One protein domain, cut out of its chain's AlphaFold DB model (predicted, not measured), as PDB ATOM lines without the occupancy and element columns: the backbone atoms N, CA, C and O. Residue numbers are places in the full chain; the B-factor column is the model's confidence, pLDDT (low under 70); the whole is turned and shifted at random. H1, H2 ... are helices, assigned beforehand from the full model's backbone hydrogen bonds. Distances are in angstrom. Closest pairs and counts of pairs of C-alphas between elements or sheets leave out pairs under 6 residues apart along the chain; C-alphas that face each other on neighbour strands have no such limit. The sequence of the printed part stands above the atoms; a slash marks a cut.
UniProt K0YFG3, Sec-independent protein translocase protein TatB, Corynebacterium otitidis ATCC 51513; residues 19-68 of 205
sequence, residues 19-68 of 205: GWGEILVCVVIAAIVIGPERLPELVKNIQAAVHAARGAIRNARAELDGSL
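This is residues 19 to 68 of the 205 residues of the protein "Sec-independent protein translocase protein TatB" of Corynebacterium otitidis ATCC 51513 (UniProt K0YFG3). One long helix, H2, and one shorter helix, H1, meet near their ends as an L, with a tight turn at the corner. Much of the L stands free: residues 41 to 68, of which 41 to 64 belong to H2, and residues 19 to 26, of which 20 to 26 belong to H1. The printed part has 50 residues with two named helices, H1 then H2, and no named strand; its class is all helix. It is extended, with a radius of gyration of the C-alphas of 17.6 A and spans of 50 by 25 by 10 A.

H2, residues 38 to 64, is 38.3 A long and ends at C-alpha 64 (131.687, -25.127, 10.856). H1, residues 20 to 34, is 20.7 A long and begins at C-alpha 20 (108.094, -35.922, -21.907).

H2 and H1 only just touch, only at the corner by their link, with 3 pairs of C-alphas within 8 A. The closest are the C-alphas of Ala 31 and Leu 39, 6.5 A apart. Their lines are about perpendicular, at 75 degrees. In H1 and H2 every O i to N i+4 pair is within hydrogen-bond range.

The C-alphas farthest apart, of Ile 32 and Ser 67, are 50.9 A apart. The printed part has no cut. Residues 64 to 68 have pLDDT under 70.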
ATOM      1  N   GLY A  19     104.350 -37.902 -19.456       81.25
ATOM      2  CA  GLY A  19     105.430 -38.164 -20.382       81.25
ATOM      3  C   GLY A  19     106.211 -36.889 -20.678       81.25
ATOM      4  O   GLY A  19     105.834 -35.768 -20.328       81.25
ATOM      5  N   TRP A  20     107.326 -37.054 -21.385       89.12
ATOM      6  CA  TRP A  20     108.094 -35.922 -21.907       89.12
ATOM      7  C   TRP A  20     107.258 -35.015 -22.831       89.12
ATOM      8  O   TRP A  20     107.552 -33.825 -22.940       89.12
ATOM      9  N   GLY A  21     106.200 -35.550 -23.457       90.44
ATOM     10  CA  GLY A  21     105.257 -34.780 -24.272       90.44
ATOM     11  C   GLY A  21     104.427 -33.794 -23.446       90.44
ATOM     12  O   GLY A  21     104.312 -32.630 -23.813       90.44
ATOM     13  N   GLU A  22     103.917 -34.216 -22.294       85.31
ATOM     14  CA  GLU A  22     103.152 -33.377 -21.372       85.31
ATOM     15  C   GLU A  22     104.030 -32.285 -20.753       85.31
ATOM     16  O   GLU A  22     103.591 -31.143 -20.630       85.31
ATOM     17  N   ILE A  23     105.297 -32.586 -20.439       90.88
ATOM     18  CA  ILE A  23     106.266 -31.571 -19.990       90.88
ATOM     19  C   ILE A  23     106.484 -30.506 -21.071       90.88
ATOM     20  O   ILE A  23     106.480 -29.314 -20.757       90.88
ATOM     21  N   LEU A  24     106.618 -30.904 -22.342       91.75
ATOM     22  CA  LEU A  24     106.724 -29.963 -23.461       91.75
ATOM     23  C   LEU A  24     105.478 -29.067 -23.547       91.75
ATOM     24  O   LEU A  24     105.604 -27.852 -23.683       91.75
ATOM     25  N   VAL A  25     104.284 -29.650 -23.413       92.94
ATOM     26  CA  VAL A  25     103.017 -28.904 -23.407       92.94
ATOM     27  C   VAL A  25     102.967 -27.916 -22.238       92.94
ATOM     28  O   VAL A  25     102.643 -26.751 -22.452       92.94
ATOM     29  N   CYS A  26     103.360 -28.322 -21.028       91.00
ATOM     30  CA  CYS A  26     103.450 -27.429 -19.870       91.00
ATOM     31  C   CYS A  26     104.424 -26.268 -20.102       91.00
ATOM     32  O   CYS A  26     104.095 -25.132 -19.773       91.00
ATOM     33  N   VAL A  27     105.595 -26.521 -20.696       91.31
ATOM     34  CA  VAL A  27     106.574 -25.471 -21.022       91.31
ATOM     35  C   VAL A  27     106.014 -24.493 -22.050       91.31
ATOM     36  O   VAL A  27     106.172 -23.288 -21.882       91.31
ATOM     37  N   VAL A  28     105.324 -24.981 -23.084       93.31
ATOM     38  CA  VAL A  28     104.689 -24.121 -24.094       93.31
ATOM     39  C   VAL A  28     103.574 -23.280 -23.471       93.31
ATOM     40  O   VAL A  28     103.526 -22.075 -23.699       93.31
ATOM     41  N   ILE A  29     102.714 -23.874 -22.639       94.25
ATOM     42  CA  ILE A  29     101.659 -23.141 -21.921       94.25
ATOM     43  C   ILE A  29     102.280 -22.080 -21.007       94.25
ATOM     44  O   ILE A  29     101.869 -20.922 -21.045       94.25
ATOM     45  N   ALA A  30     103.298 -22.446 -20.229       91.12
ATOM     46  CA  ALA A  30     104.006 -21.516 -19.361       91.12
ATOM     47  C   ALA A  30     104.658 -20.383 -20.173       91.12
ATOM     48  O   ALA A  30     104.557 -19.224 -19.781       91.12
ATOM     49  N   ALA A  31     105.246 -20.682 -21.334       92.56
ATOM     50  CA  ALA A  31     105.818 -19.684 -22.233       92.56
ATOM     51  C   ALA A  31     104.761 -18.759 -22.845       92.56
ATOM     52  O   ALA A  31     105.059 -17.600 -23.097       92.56
ATOM     53  N   ILE A  32     103.528 -19.216 -23.062       93.44
ATOM     54  CA  ILE A  32     102.441 -18.356 -23.551       93.44
ATOM     55  C   ILE A  32     101.918 -17.445 -22.433       93.44
ATOM     56  O   ILE A  32     101.734 -16.253 -22.658       93.44
ATOM     57  N   VAL A  33     101.689 -17.989 -21.235       92.50
ATOM     58  CA  VAL A  33     101.115 -17.242 -20.099       92.50
ATOM     59  C   VAL A  33     102.102 -16.217 -19.543       92.50
ATOM     60  O   VAL A  33     101.740 -15.071 -19.298       92.50
ATOM     61  N   ILE A  34     103.350 -16.639 -19.332       89.50
ATOM     62  CA  ILE A  34     104.411 -15.816 -18.739       89.50
ATOM     63  C   ILE A  34     105.163 -15.035 -19.828       89.50
ATOM     64  O   ILE A  34     105.708 -13.968 -19.563       89.50
ATOM     65  N   GLY A  35     105.175 -15.533 -21.063       89.81
ATOM     66  CA  GLY A  35     105.972 -15.001 -22.165       89.81
ATOM     67  C   GLY A  35     107.287 -15.779 -22.341       89.81
ATOM     68  O   GLY A  35     107.965 -16.085 -21.351       89.81
ATOM     69  N   PRO A  36     107.699 -16.081 -23.588       86.75
ATOM     70  CA  PRO A  36     108.878 -16.905 -23.864       86.75
ATOM     71  C   PRO A  36     110.189 -16.241 -23.433       86.75
ATOM     72  O   PRO A  36     111.171 -16.934 -23.200       86.75
ATOM     73  N   GLU A  37     110.211 -14.917 -23.290       88.31
ATOM     74  CA  GLU A  37     111.403 -14.173 -22.874       88.31
ATOM     75  C   GLU A  37     111.593 -14.153 -21.351       88.31
ATOM     76  O   GLU A  37     112.723 -14.076 -20.872       88.31
ATOM     77  N   ARG A  38     110.509 -14.304 -20.578       87.25
ATOM     78  CA  ARG A  38     110.532 -14.167 -19.110       87.25
ATOM     79  C   ARG A  38     110.831 -15.476 -18.384       87.25
ATOM     80  O   ARG A  38     111.486 -15.472 -17.345       87.25
ATOM     81  N   LEU A  39     110.402 -16.612 -18.936       88.38
ATOM     82  CA  LEU A  39     110.753 -17.936 -18.407       88.38
ATOM     83  C   LEU A  39     112.269 -18.194 -18.317       88.38
ATOM     84  O   LEU A  39     112.730 -18.596 -17.249       88.38
ATOM     85  N   PRO A  40     113.068 -17.990 -19.384       85.69
ATOM     86  CA  PRO A  40     114.501 -18.256 -19.328       85.69
ATOM     87  C   PRO A  40     115.225 -17.304 -18.373       85.69
ATOM     88  O   PRO A  40     116.202 -17.707 -17.744       85.69
ATOM     89  N   GLU A  41     114.751 -16.067 -18.227       89.38
ATOM     90  CA  GLU A  41     115.272 -15.117 -17.243       89.38
ATOM     91  C   GLU A  41     114.993 -15.580 -15.804       89.38
ATOM     92  O   GLU A  41     115.904 -15.626 -14.978       89.38
ATOM     93  N   LEU A  42     113.776 -16.053 -15.521       89.75
ATOM     94  CA  LEU A  42     113.414 -16.569 -14.201       89.75
ATOM     95  C   LEU A  42     114.202 -17.837 -13.834       89.75
ATOM     96  O   LEU A  42     114.692 -17.965 -12.711       89.75
ATOM     97  N   VAL A  43     114.387 -18.755 -14.789       91.75
ATOM     98  CA  VAL A  43     115.210 -19.958 -14.586       91.75
ATOM     99  C   VAL A  43     116.660 -19.585 -14.287       91.75
ATOM    100  O   VAL A  43     117.253 -20.179 -13.390       91.75
ATOM    101  N   LYS A  44     117.227 -18.582 -14.973       94.19
ATOM    102  CA  LYS A  44     118.582 -18.085 -14.681       94.19
ATOM    103  C   LYS A  44     118.689 -17.548 -13.256       94.19
ATOM    104  O   LYS A  44     119.652 -17.879 -12.569       94.19
ATOM    105  N   ASN A  45     117.694 -16.794 -12.792       93.94
ATOM    106  CA  ASN A  45     117.675 -16.245 -11.434       93.94
ATOM    107  C   ASN A  45     117.598 -17.355 -10.381       93.94
ATOM    108  O   ASN A  45     118.385 -17.371  -9.435       93.94
ATOM    109  N   ILE A  46     116.721 -18.343 -10.585       95.00
ATOM    110  CA  ILE A  46     116.615 -19.516  -9.707       95.00
ATOM    111  C   ILE A  46     117.923 -20.312  -9.721       95.00
ATOM    112  O   ILE A  46     118.430 -20.697  -8.670       95.00
ATOM    113  N   GLN A  47     118.508 -20.543 -10.894       95.12
ATOM    114  CA  GLN A  47     119.757 -21.285 -11.028       95.12
ATOM    115  C   GLN A  47     120.922 -20.565 -10.337       95.12
ATOM    116  O   GLN A  47     121.712 -21.213  -9.647       95.12
ATOM    117  N   ALA A  48     121.018 -19.243 -10.486       95.31
ATOM    118  CA  ALA A  48     122.014 -18.421  -9.812       95.31
ATOM    119  C   ALA A  48     121.824 -18.452  -8.290       95.31
ATOM    120  O   ALA A  48     122.789 -18.692  -7.565       95.31
ATOM    121  N   ALA A  49     120.585 -18.319  -7.808       96.06
ATOM    122  CA  ALA A  49     120.255 -18.418  -6.389       96.06
ATOM    123  C   ALA A  49     120.615 -19.797  -5.815       96.06
ATOM    124  O   ALA A  49     121.255 -19.890  -4.771       96.06
ATOM    125  N   VAL A  50     120.294 -20.881  -6.527       96.38
ATOM    126  CA  VAL A  50     120.669 -22.247  -6.133       96.38
ATOM    127  C   VAL A  50     122.187 -22.420  -6.125       96.38
ATOM    128  O   VAL A  50     122.733 -23.053  -5.219       96.38
ATOM    129  N   HIS A  51     122.895 -21.872  -7.113       95.75
ATOM    130  CA  HIS A  51     124.351 -21.946  -7.160       95.75
ATOM    131  C   HIS A  51     124.987 -21.200  -5.981       95.75
ATOM    132  O   HIS A  51     125.862 -21.754  -5.310       95.75
ATOM    133  N   ALA A  52     124.501 -19.991  -5.693       95.25
ATOM    134  CA  ALA A  52     124.927 -19.177  -4.564       95.25
ATOM    135  C   ALA A  52     124.635 -19.876  -3.230       95.25
ATOM    136  O   ALA A  52     125.538 -20.018  -2.412       95.25
ATOM    137  N   ALA A  53     123.428 -20.422  -3.049       95.00
ATOM    138  CA  ALA A  53     123.053 -21.180  -1.859       95.00
ATOM    139  C   ALA A  53     123.951 -22.409  -1.658       95.00
ATOM    140  O   ALA A  53     124.483 -22.625  -0.572       95.00
ATOM    141  N   ARG A  54     124.208 -23.196  -2.716       92.88
ATOM    142  CA  ARG A  54     125.145 -24.331  -2.641       92.88
ATOM    143  C   ARG A  54     126.567 -23.878  -2.303       92.88
ATOM    144  O   ARG A  54     127.264 -24.597  -1.594       92.88
ATOM    145  N   GLY A  55     127.007 -22.730  -2.816       92.75
ATOM    146  CA  GLY A  55     128.289 -22.114  -2.471       92.75
ATOM    147  C   GLY A  55     128.368 -21.724  -0.997       92.75
ATOM    148  O   GLY A  55     129.295 -22.148  -0.311       92.75
ATOM    149  N   ALA A  56     127.357 -21.011  -0.503       90.69
ATOM    150  CA  ALA A  56     127.249 -20.570   0.883       90.69
ATOM    151  C   ALA A  56     127.210 -21.750   1.862       90.69
ATOM    152  O   ALA A  56     127.939 -21.745   2.846       90.69
ATOM    153  N   ILE A  57     126.452 -22.808   1.554       88.62
ATOM    154  CA  ILE A  57     126.401 -24.030   2.374       88.62
ATOM    155  C   ILE A  57     127.771 -24.717   2.430       88.62
ATOM    156  O   ILE A  57     128.182 -25.178   3.491       88.62
ATOM    157  N   ARG A  58     128.498 -24.801   1.306       87.50
ATOM    158  CA  ARG A  58     129.849 -25.391   1.291       87.50
ATOM    159  C   ARG A  58     130.845 -24.557   2.093       87.50
ATOM    160  O   ARG A  58     131.659 -25.143   2.798       87.50
ATOM    161  N   ASN A  59     130.768 -23.232   1.986       87.00
ATOM    162  CA  ASN A  59     131.630 -22.317   2.730       87.00
ATOM    163  C   ASN A  59     131.344 -22.382   4.235       87.00
ATOM    164  O   ASN A  59     132.250 -22.631   5.019       87.00
ATOM    165  N   ALA A  60     130.069 -22.281   4.618       83.19
ATOM    166  CA  ALA A  60     129.639 -22.444   5.999       83.19
ATOM    167  C   ALA A  60     130.074 -23.808   6.544       83.19
ATOM    168  O   ALA A  60     130.656 -23.871   7.613       83.19
ATOM    169  N   ARG A  61     129.895 -24.904   5.795       77.94
ATOM    170  CA  ARG A  61     130.374 -26.228   6.220       77.94
ATOM    171  C   ARG A  61     131.889 -26.259   6.454       77.94
ATOM    172  O   ARG A  61     132.309 -26.913   7.396       77.94
ATOM    173  N   ALA A  62     132.687 -25.575   5.632       81.25
ATOM    174  CA  ALA A  62     134.139 -25.496   5.809       81.25
ATOM    175  C   ALA A  62     134.547 -24.682   7.053       81.25
ATOM    176  O   ALA A  62     135.545 -25.009   7.686       81.25
ATOM    177  N   GLU A  63     133.767 -23.664   7.422       75.19
ATOM    178  CA  GLU A  63     133.958 -22.888   8.657       75.19
ATOM    179  C   GLU A  63     133.462 -23.650   9.903       75.19
ATOM    180  O   GLU A  63     134.100 -23.612  10.953       75.19
ATOM    181  N   LEU A  64     132.360 -24.396   9.776       66.06
ATOM    182  CA  LEU A  64     131.687 -25.127  10.856       66.06
ATOM    183  C   LEU A  64     132.378 -26.455  11.216       66.06
ATOM    184  O   LEU A  64     132.348 -26.842  12.383       66.06
ATOM    185  N   ASP A  65     133.041 -27.134  10.269       67.38
ATOM    186  CA  ASP A  65     133.847 -28.349  10.540       67.38
ATOM    187  C   ASP A  65     134.977 -28.068  11.555       67.38
ATOM    188  O   ASP A  65     135.473 -28.979  12.212       67.38
ATOM    189  N   GLY A  66     135.373 -26.797  11.711       67.88
ATOM    190  CA  GLY A  66     136.387 -26.363  12.670       67.88
ATOM    191  C   GLY A  66     135.891 -26.142  14.106       67.88
ATOM    192  O   GLY A  66     136.726 -26.083  15.006       67.88
ATOM    193  N   SER A  67     134.579 -26.006  14.351       59.31
ATOM    194  CA  SER A  67     134.061 -25.627  15.683       59.31
ATOM    195  C   SER A  67     132.724 -26.252  16.102       59.31
ATOM    196  O   SER A  67     132.340 -26.094  17.255       59.31
ATOM    197  N   LEU A  68     132.004 -26.931  15.203       57.34
ATOM    198  CA  LEU A  68     130.637 -27.434  15.419       57.34
ATOM    199  C   LEU A  68     130.450 -28.881  14.924       57.34
ATOM    200  O   LEU A  68     129.346 -29.298  14.583       57.34
TER     201      LEU A  68